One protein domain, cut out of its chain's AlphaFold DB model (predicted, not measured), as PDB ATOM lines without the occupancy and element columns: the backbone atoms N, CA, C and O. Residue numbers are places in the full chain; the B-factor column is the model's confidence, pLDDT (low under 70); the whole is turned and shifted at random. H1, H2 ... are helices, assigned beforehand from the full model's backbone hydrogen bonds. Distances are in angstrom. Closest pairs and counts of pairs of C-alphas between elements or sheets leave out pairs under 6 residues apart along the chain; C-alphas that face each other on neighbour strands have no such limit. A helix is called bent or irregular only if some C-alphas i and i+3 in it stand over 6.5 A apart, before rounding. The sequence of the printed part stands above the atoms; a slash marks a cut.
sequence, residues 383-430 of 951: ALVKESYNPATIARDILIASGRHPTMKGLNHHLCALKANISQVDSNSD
ATOM      1  N   ALA A 383     140.608 132.577 168.177       81.19
ATOM      2  CA  ALA A 383     141.096 133.923 168.437       81.19
ATOM      3  C   ALA A 383     140.327 134.586 169.593       81.19
ATOM      4  O   ALA A 383     139.097 134.621 169.607       81.19
ATOM      5  N   LEU A 384     141.052 135.184 170.543       81.50
ATOM      6  CA  LEU A 384     140.453 135.913 171.661       81.50
ATOM      7  C   LEU A 384     139.792 137.215 171.175       81.50
ATOM      8  O   LEU A 384     140.473 138.217 170.943       81.50
ATOM      9  N   VAL A 385     138.464 137.205 171.046       79.94
ATOM     10  CA  VAL A 385     137.668 138.399 170.728       79.94
ATOM     11  C   VAL A 385     137.824 139.426 171.852       79.94
ATOM     12  O   VAL A 385     137.495 139.162 173.008       79.94
ATOM     13  N   LYS A 386     138.351 140.606 171.514       77.94
ATOM     14  CA  LYS A 386     138.638 141.691 172.459       77.94
ATOM     15  C   LYS A 386     137.663 142.846 172.242       77.94
ATOM     16  O   LYS A 386     137.956 143.787 171.513       77.94
ATOM     17  N   GLU A 387     136.500 142.750 172.883       81.69
ATOM     18  CA  GLU A 387     135.387 143.709 172.751       81.69
ATOM     19  C   GLU A 387     135.719 145.115 173.287       81.69
ATOM     20  O   GLU A 387     135.112 146.099 172.870       81.69
ATOM     21  N   SER A 388     136.706 145.233 174.183       81.75
ATOM     22  CA  SER A 388     137.154 146.509 174.748       81.75
ATOM     23  C   SER A 388     138.677 146.656 174.688       81.75
ATOM     24  O   SER A 388     139.432 145.782 175.132       81.75
ATOM     25  N   TYR A 389     139.143 147.784 174.150       84.06
ATOM     26  CA  TYR A 389     140.560 148.137 174.079       84.06
ATOM     27  C   TYR A 389     140.938 149.106 175.197       84.06
ATOM     28  O   TYR A 389     140.326 150.158 175.363       84.06
ATOM     29  N   ASN A 390     142.016 148.793 175.917       85.00
ATOM     30  CA  ASN A 390     142.634 149.746 176.830       85.00
ATOM     31  C   ASN A 390     143.357 150.828 175.995       85.00
ATOM     32  O   ASN A 390     144.236 150.476 175.201       85.00
ATOM     33  N   PRO A 391     143.057 152.132 176.158       83.81
ATOM     34  CA  PRO A 391     143.682 153.191 175.363       83.81
ATOM     35  C   PRO A 391     145.206 153.274 175.550       83.81
ATOM     36  O   PRO A 391     145.910 153.684 174.632       83.81
ATOM     37  N   ALA A 392     145.751 152.813 176.682       83.94
ATOM     38  CA  ALA A 392     147.197 152.725 176.899       83.94
ATOM     39  C   ALA A 392     147.865 151.552 176.149       83.94
ATOM     40  O   ALA A 392     149.084 151.559 175.964       83.94
ATOM     41  N   THR A 393     147.102 150.546 175.693       82.19
ATOM     42  CA  THR A 393     147.615 149.449 174.848       82.19
ATOM     43  C   THR A 393     147.181 149.552 173.392       82.19
ATOM     44  O   THR A 393     147.769 148.869 172.562       82.19
ATOM     45  N   ILE A 394     146.229 150.418 173.032       79.31
ATOM     46  CA  ILE A 394     145.614 150.412 171.696       79.31
ATOM     47  C   ILE A 394     146.632 150.551 170.549       79.31
ATOM     48  O   ILE A 394     146.557 149.809 169.578       79.31
ATOM     49  N   ALA A 395     147.665 151.391 170.687       69.44
ATOM     50  CA  ALA A 395     148.731 151.508 169.685       69.44
ATOM     51  C   ALA A 395     149.622 150.249 169.591       69.44
ATOM     52  O   ALA A 395     150.114 149.916 168.514       69.44
ATOM     53  N   ARG A 396     149.815 149.527 170.704       76.19
ATOM     54  CA  ARG A 396     150.523 148.235 170.752       76.19
ATOM     55  C   ARG A 396     149.690 147.151 170.066       76.19
ATOM     56  O   ARG A 396     150.219 146.411 169.243       76.19
ATOM     57  N   ASP A 397     148.401 147.108 170.381       74.19
ATOM     58  CA  ASP A 397     147.458 146.096 169.911       74.19
ATOM     59  C   ASP A 397     147.151 146.279 168.410       74.19
ATOM     60  O   ASP A 397     147.188 145.307 167.659       74.19
ATOM     61  N   ILE A 398     146.980 147.524 167.936       73.81
ATOM     62  CA  ILE A 398     146.865 147.865 166.504       73.81
ATOM     63  C   ILE A 398     148.141 147.485 165.743       73.81
ATOM     64  O   ILE A 398     148.058 146.945 164.640       73.81
ATOM     65  N   LEU A 399     149.331 147.730 166.308       70.88
ATOM     66  CA  LEU A 399     150.580 147.312 165.668       70.88
ATOM     67  C   LEU A 399     150.636 145.784 165.521       70.88
ATOM     68  O   LEU A 399     150.879 145.301 164.412       70.88
ATOM     69  N   ILE A 400     150.306 145.030 166.576       73.75
ATOM     70  CA  ILE A 400     150.210 143.561 166.529       73.75
ATOM     71  C   ILE A 400     149.203 143.111 165.457       73.75
ATOM     72  O   ILE A 400     149.572 142.320 164.588       73.75
ATOM     73  N   ALA A 401     147.989 143.674 165.438       69.00
ATOM     74  CA  ALA A 401     146.955 143.372 164.442       69.00
ATOM     75  C   ALA A 401     147.379 143.720 162.999       69.00
ATOM     76  O   ALA A 401     147.057 142.996 162.061       69.00
ATOM     77  N   SER A 402     148.187 144.769 162.804       69.62
ATOM     78  CA  SER A 402     148.787 145.111 161.501       69.62
ATOM     79  C   SER A 402     149.897 144.144 161.041       69.62
ATOM     80  O   SER A 402     150.530 144.365 160.005       69.62
ATOM     81  N   GLY A 403     150.174 143.084 161.811       65.25
ATOM     82  CA  GLY A 403     151.267 142.143 161.571       65.25
ATOM     83  C   GLY A 403     152.645 142.715 161.914       65.25
ATOM     84  O   GLY A 403     153.636 142.332 161.290       65.25
ATOM     85  N   ARG A 404     152.723 143.663 162.860       72.88
ATOM     86  CA  ARG A 404     153.959 144.358 163.255       72.88
ATOM     87  C   ARG A 404     154.158 144.308 164.766       72.88
ATOM     88  O   ARG A 404     153.571 145.080 165.513       72.88
ATOM     89  N   HIS A 405     155.073 143.465 165.230       69.25
ATOM     90  CA  HIS A 405     155.483 143.445 166.625       69.25
ATOM     91  C   HIS A 405     156.057 144.814 167.045       69.25
ATOM     92  O   HIS A 405     157.039 145.273 166.445       69.25
ATOM     93  N   PRO A 406     155.490 145.477 168.068       69.06
ATOM     94  CA  PRO A 406     155.810 146.867 168.389       69.06
ATOM     95  C   PRO A 406     157.210 147.037 168.997       69.06
ATOM     96  O   PRO A 406     157.860 148.053 168.768       69.06
ATOM     97  N   THR A 407     157.712 146.030 169.719       69.44
ATOM     98  CA  THR A 407     159.045 146.054 170.351       69.44
ATOM     99  C   THR A 407     160.125 145.302 169.567       69.44
ATOM    100  O   THR A 407     161.308 145.501 169.826       69.44
ATOM    101  N   MET A 408     159.767 144.455 168.590       73.44
ATOM    102  CA  MET A 408     160.716 143.541 167.924       73.44
ATOM    103  C   MET A 408     160.789 143.801 166.418       73.44
ATOM    104  O   MET A 408     160.257 143.051 165.602       73.44
ATOM    105  N   LYS A 409     161.522 144.856 166.040       79.50
ATOM    106  CA  LYS A 409     161.759 145.232 164.631       79.50
ATOM    107  C   LYS A 409     162.345 144.081 163.791       79.50
ATOM    108  O   LYS A 409     162.012 143.969 162.615       79.50
ATOM    109  N   GLY A 410     163.162 143.210 164.392       76.19
ATOM    110  CA  GLY A 410     163.706 142.013 163.737       76.19
ATOM    111  C   GLY A 410     162.629 140.998 163.338       76.19
ATOM    112  O   GLY A 410     162.620 140.540 162.198       76.19
ATOM    113  N   LEU A 411     161.656 140.720 164.215       75.06
ATOM    114  CA  LEU A 411     160.543 139.813 163.907       75.06
ATOM    115  C   LEU A 411     159.728 140.327 162.708       75.06
ATOM    116  O   LEU A 411     159.399 139.560 161.809       75.06
ATOM    117  N   ASN A 412     159.517 141.643 162.623       80.88
ATOM    118  CA  ASN A 412     158.835 142.276 161.488       80.88
ATOM    119  C   ASN A 412     159.616 142.118 160.175       80.88
ATOM    120  O   ASN A 412     159.014 141.939 159.120       80.88
ATOM    121  N   HIS A 413     160.951 142.149 160.225       83.81
ATOM    122  CA  HIS A 413     161.793 141.890 159.056       83.81
ATOM    123  C   HIS A 413     161.662 140.434 158.578       83.81
ATOM    124  O   HIS A 413     161.460 140.201 157.385       83.81
ATOM    125  N   HIS A 414     161.688 139.464 159.499       82.94
ATOM    126  CA  HIS A 414     161.489 138.048 159.168       82.94
ATOM    127  C   HIS A 414     160.072 137.757 158.650       82.94
ATOM    128  O   HIS A 414     159.932 137.051 157.653       82.94
ATOM    129  N   LEU A 415     159.029 138.358 159.238       84.31
ATOM    130  CA  LEU A 415     157.658 138.255 158.724       84.31
ATOM    131  C   LEU A 415     157.537 138.850 157.314       84.31
ATOM    132  O   LEU A 415     156.997 138.191 156.431       84.31
ATOM    133  N   CYS A 416     158.094 140.037 157.052       86.44
ATOM    134  CA  CYS A 416     158.131 140.604 155.699       86.44
ATOM    135  C   CYS A 416     158.834 139.677 154.693       86.44
ATOM    136  O   CYS A 416     158.345 139.508 153.576       86.44
ATOM    137  N   ALA A 417     159.941 139.036 155.083       87.88
ATOM    138  CA  ALA A 417     160.617 138.047 154.244       87.88
ATOM    139  C   ALA A 417     159.756 136.790 154.011       87.88
ATOM    140  O   ALA A 417     159.738 136.268 152.896       87.88
ATOM    141  N   LEU A 418     159.005 136.329 155.016       87.62
ATOM    142  CA  LEU A 418     158.089 135.193 154.897       87.62
ATOM    143  C   LEU A 418     156.951 135.502 153.907       87.62
ATOM    144  O   LEU A 418     156.793 134.780 152.922       87.62
ATOM    145  N   LYS A 419     156.252 136.635 154.087       90.69
ATOM    146  CA  LYS A 419     155.178 137.107 153.188       90.69
ATOM    147  C   LYS A 419     155.668 137.353 151.753       90.69
ATOM    148  O   LYS A 419     154.961 137.080 150.787       90.69
ATOM    149  N   ALA A 420     156.906 137.825 151.583       89.75
ATOM    150  CA  ALA A 420     157.505 138.020 150.261       89.75
ATOM    151  C   ALA A 420     157.850 136.699 149.542       89.75
ATOM    152  O   ALA A 420     157.848 136.654 148.306       89.75
ATOM    153  N   ASN A 421     158.145 135.623 150.279       91.06
ATOM    154  CA  ASN A 421     158.518 134.323 149.713       91.06
ATOM    155  C   ASN A 421     157.339 133.350 149.556       91.06
ATOM    156  O   ASN A 421     157.386 132.526 148.646       91.06
ATOM    157  N   ILE A 422     156.294 133.461 150.378       92.94
ATOM    158  CA  ILE A 422     155.111 132.588 150.364       92.94
ATOM    159  C   ILE A 422     153.867 133.479 150.327       92.94
ATOM    160  O   ILE A 422     153.518 134.110 151.322       92.94
ATOM    161  N   SER A 423     153.202 133.561 149.170       90.50
ATOM    162  CA  SER A 423     152.165 134.581 148.938       90.50
ATOM    163  C   SER A 423     150.839 134.327 149.657       90.50
ATOM    164  O   SER A 423     150.027 135.241 149.718       90.50
ATOM    165  N   GLN A 424     150.621 133.127 150.207       89.75
ATOM    166  CA  GLN A 424     149.474 132.851 151.081       89.75
ATOM    167  C   GLN A 424     149.671 133.312 152.533       89.75
ATOM    168  O   GLN A 424     148.701 133.306 153.277       89.75
ATOM    169  N   VAL A 425     150.874 133.726 152.960       92.25
ATOM    170  CA  VAL A 425     151.074 134.239 154.327       92.25
ATOM    171  C   VAL A 425     150.577 135.684 154.400       92.25
ATOM    172  O   VAL A 425     151.339 136.638 154.245       92.25
ATOM    173  N   ASP A 426     149.279 135.854 154.610       89.69
ATOM    174  CA  ASP A 426     148.642 137.157 154.799       89.69
ATOM    175  C   ASP A 426     148.618 137.559 156.292       89.69
ATOM    176  O   ASP A 426     149.467 137.132 157.079       89.69
ATOM    177  N   SER A 427     147.746 138.487 156.698       86.12
ATOM    178  CA  SER A 427     147.558 138.841 158.123       86.12
ATOM    179  C   SER A 427     146.449 138.034 158.812       86.12
ATOM    180  O   SER A 427     146.292 138.149 160.022       86.12
ATOM    181  N   ASN A 428     145.738 137.190 158.064       88.19
ATOM    182  CA  ASN A 428     144.646 136.337 158.525       88.19
ATOM    183  C   ASN A 428     145.083 134.859 158.598       88.19
ATOM    184  O   ASN A 428     144.243 133.977 158.760       88.19
ATOM    185  N   SER A 429     146.383 134.580 158.456       92.06
ATOM    186  CA  SER A 429     146.988 133.247 158.392       92.06
ATOM    187  C   SER A 429     147.551 132.812 159.743       92.06
ATOM    188  O   SER A 429     148.346 133.528 160.353       92.06
ATOM    189  N   ASP A 430     147.185 131.614 160.197       91.44
ATOM    190  CA  ASP A 430     147.626 131.065 161.474       91.44
ATOM    191  C   ASP A 430     149.026 130.454 161.357       91.44
ATOM    192  O   ASP A 430     149.202 129.306 160.940       91.44
TER     193      ASP A 430
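Overview. This is residues 383 to 430 of the 951 residues of the protein "C2H2-type domain-containing protein" of Penicillium arizonense (UniProt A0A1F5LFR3). Two separate short helices lie along one loose, flat path of chain, and the unnamed stretches before H1 and after H2 fold back toward each other, making an open loop. The printed part has 48 residues with two named helices, H1 then H2, and no named strand. The class is all helix, though under half of the residues, 21 of the 48, are in named elements. The whole is loose, with a radius of gyration of the C-alphas of 12.3 A, and the C-alphas span 35 by 22 by 11 A.

Along the chain. The printed part begins at Ala 383, with its C-alpha at (141.096, 133.923, 168.437). H1 is residues 394 to 401, 10.2 A from first to last C-alpha, and begins at C-alpha 394 at (145.614, 150.412, 171.696). H2, the longest helix, is residues 409 to 421, 18.8 A from first to last C-alpha, and ends at C-alpha 421 at (158.518, 134.323, 149.713).

Arrangement. H1 and H2 are apart, with no C-alpha of the one within 8 A of the other. A short link of 7 residues joins them. Neither helix is bent or irregular. In both H1 and H2 every O i to N i+4 pair is within hydrogen-bond range.

Size, cuts and confidence. The two C-alphas farthest apart are those of Pro 391 and Asn 421, at 35.1 A. The first and last printed C-alphas, those of Ala 383 and Asp 430, are 10.0 A apart. The printed part has no cut. The mean pLDDT of the printed part is 81.0. Confidence is low, under 70, at residue 395, residues 401 to 403 and residues 405 to 407, of which 395 and 401 belong to H1.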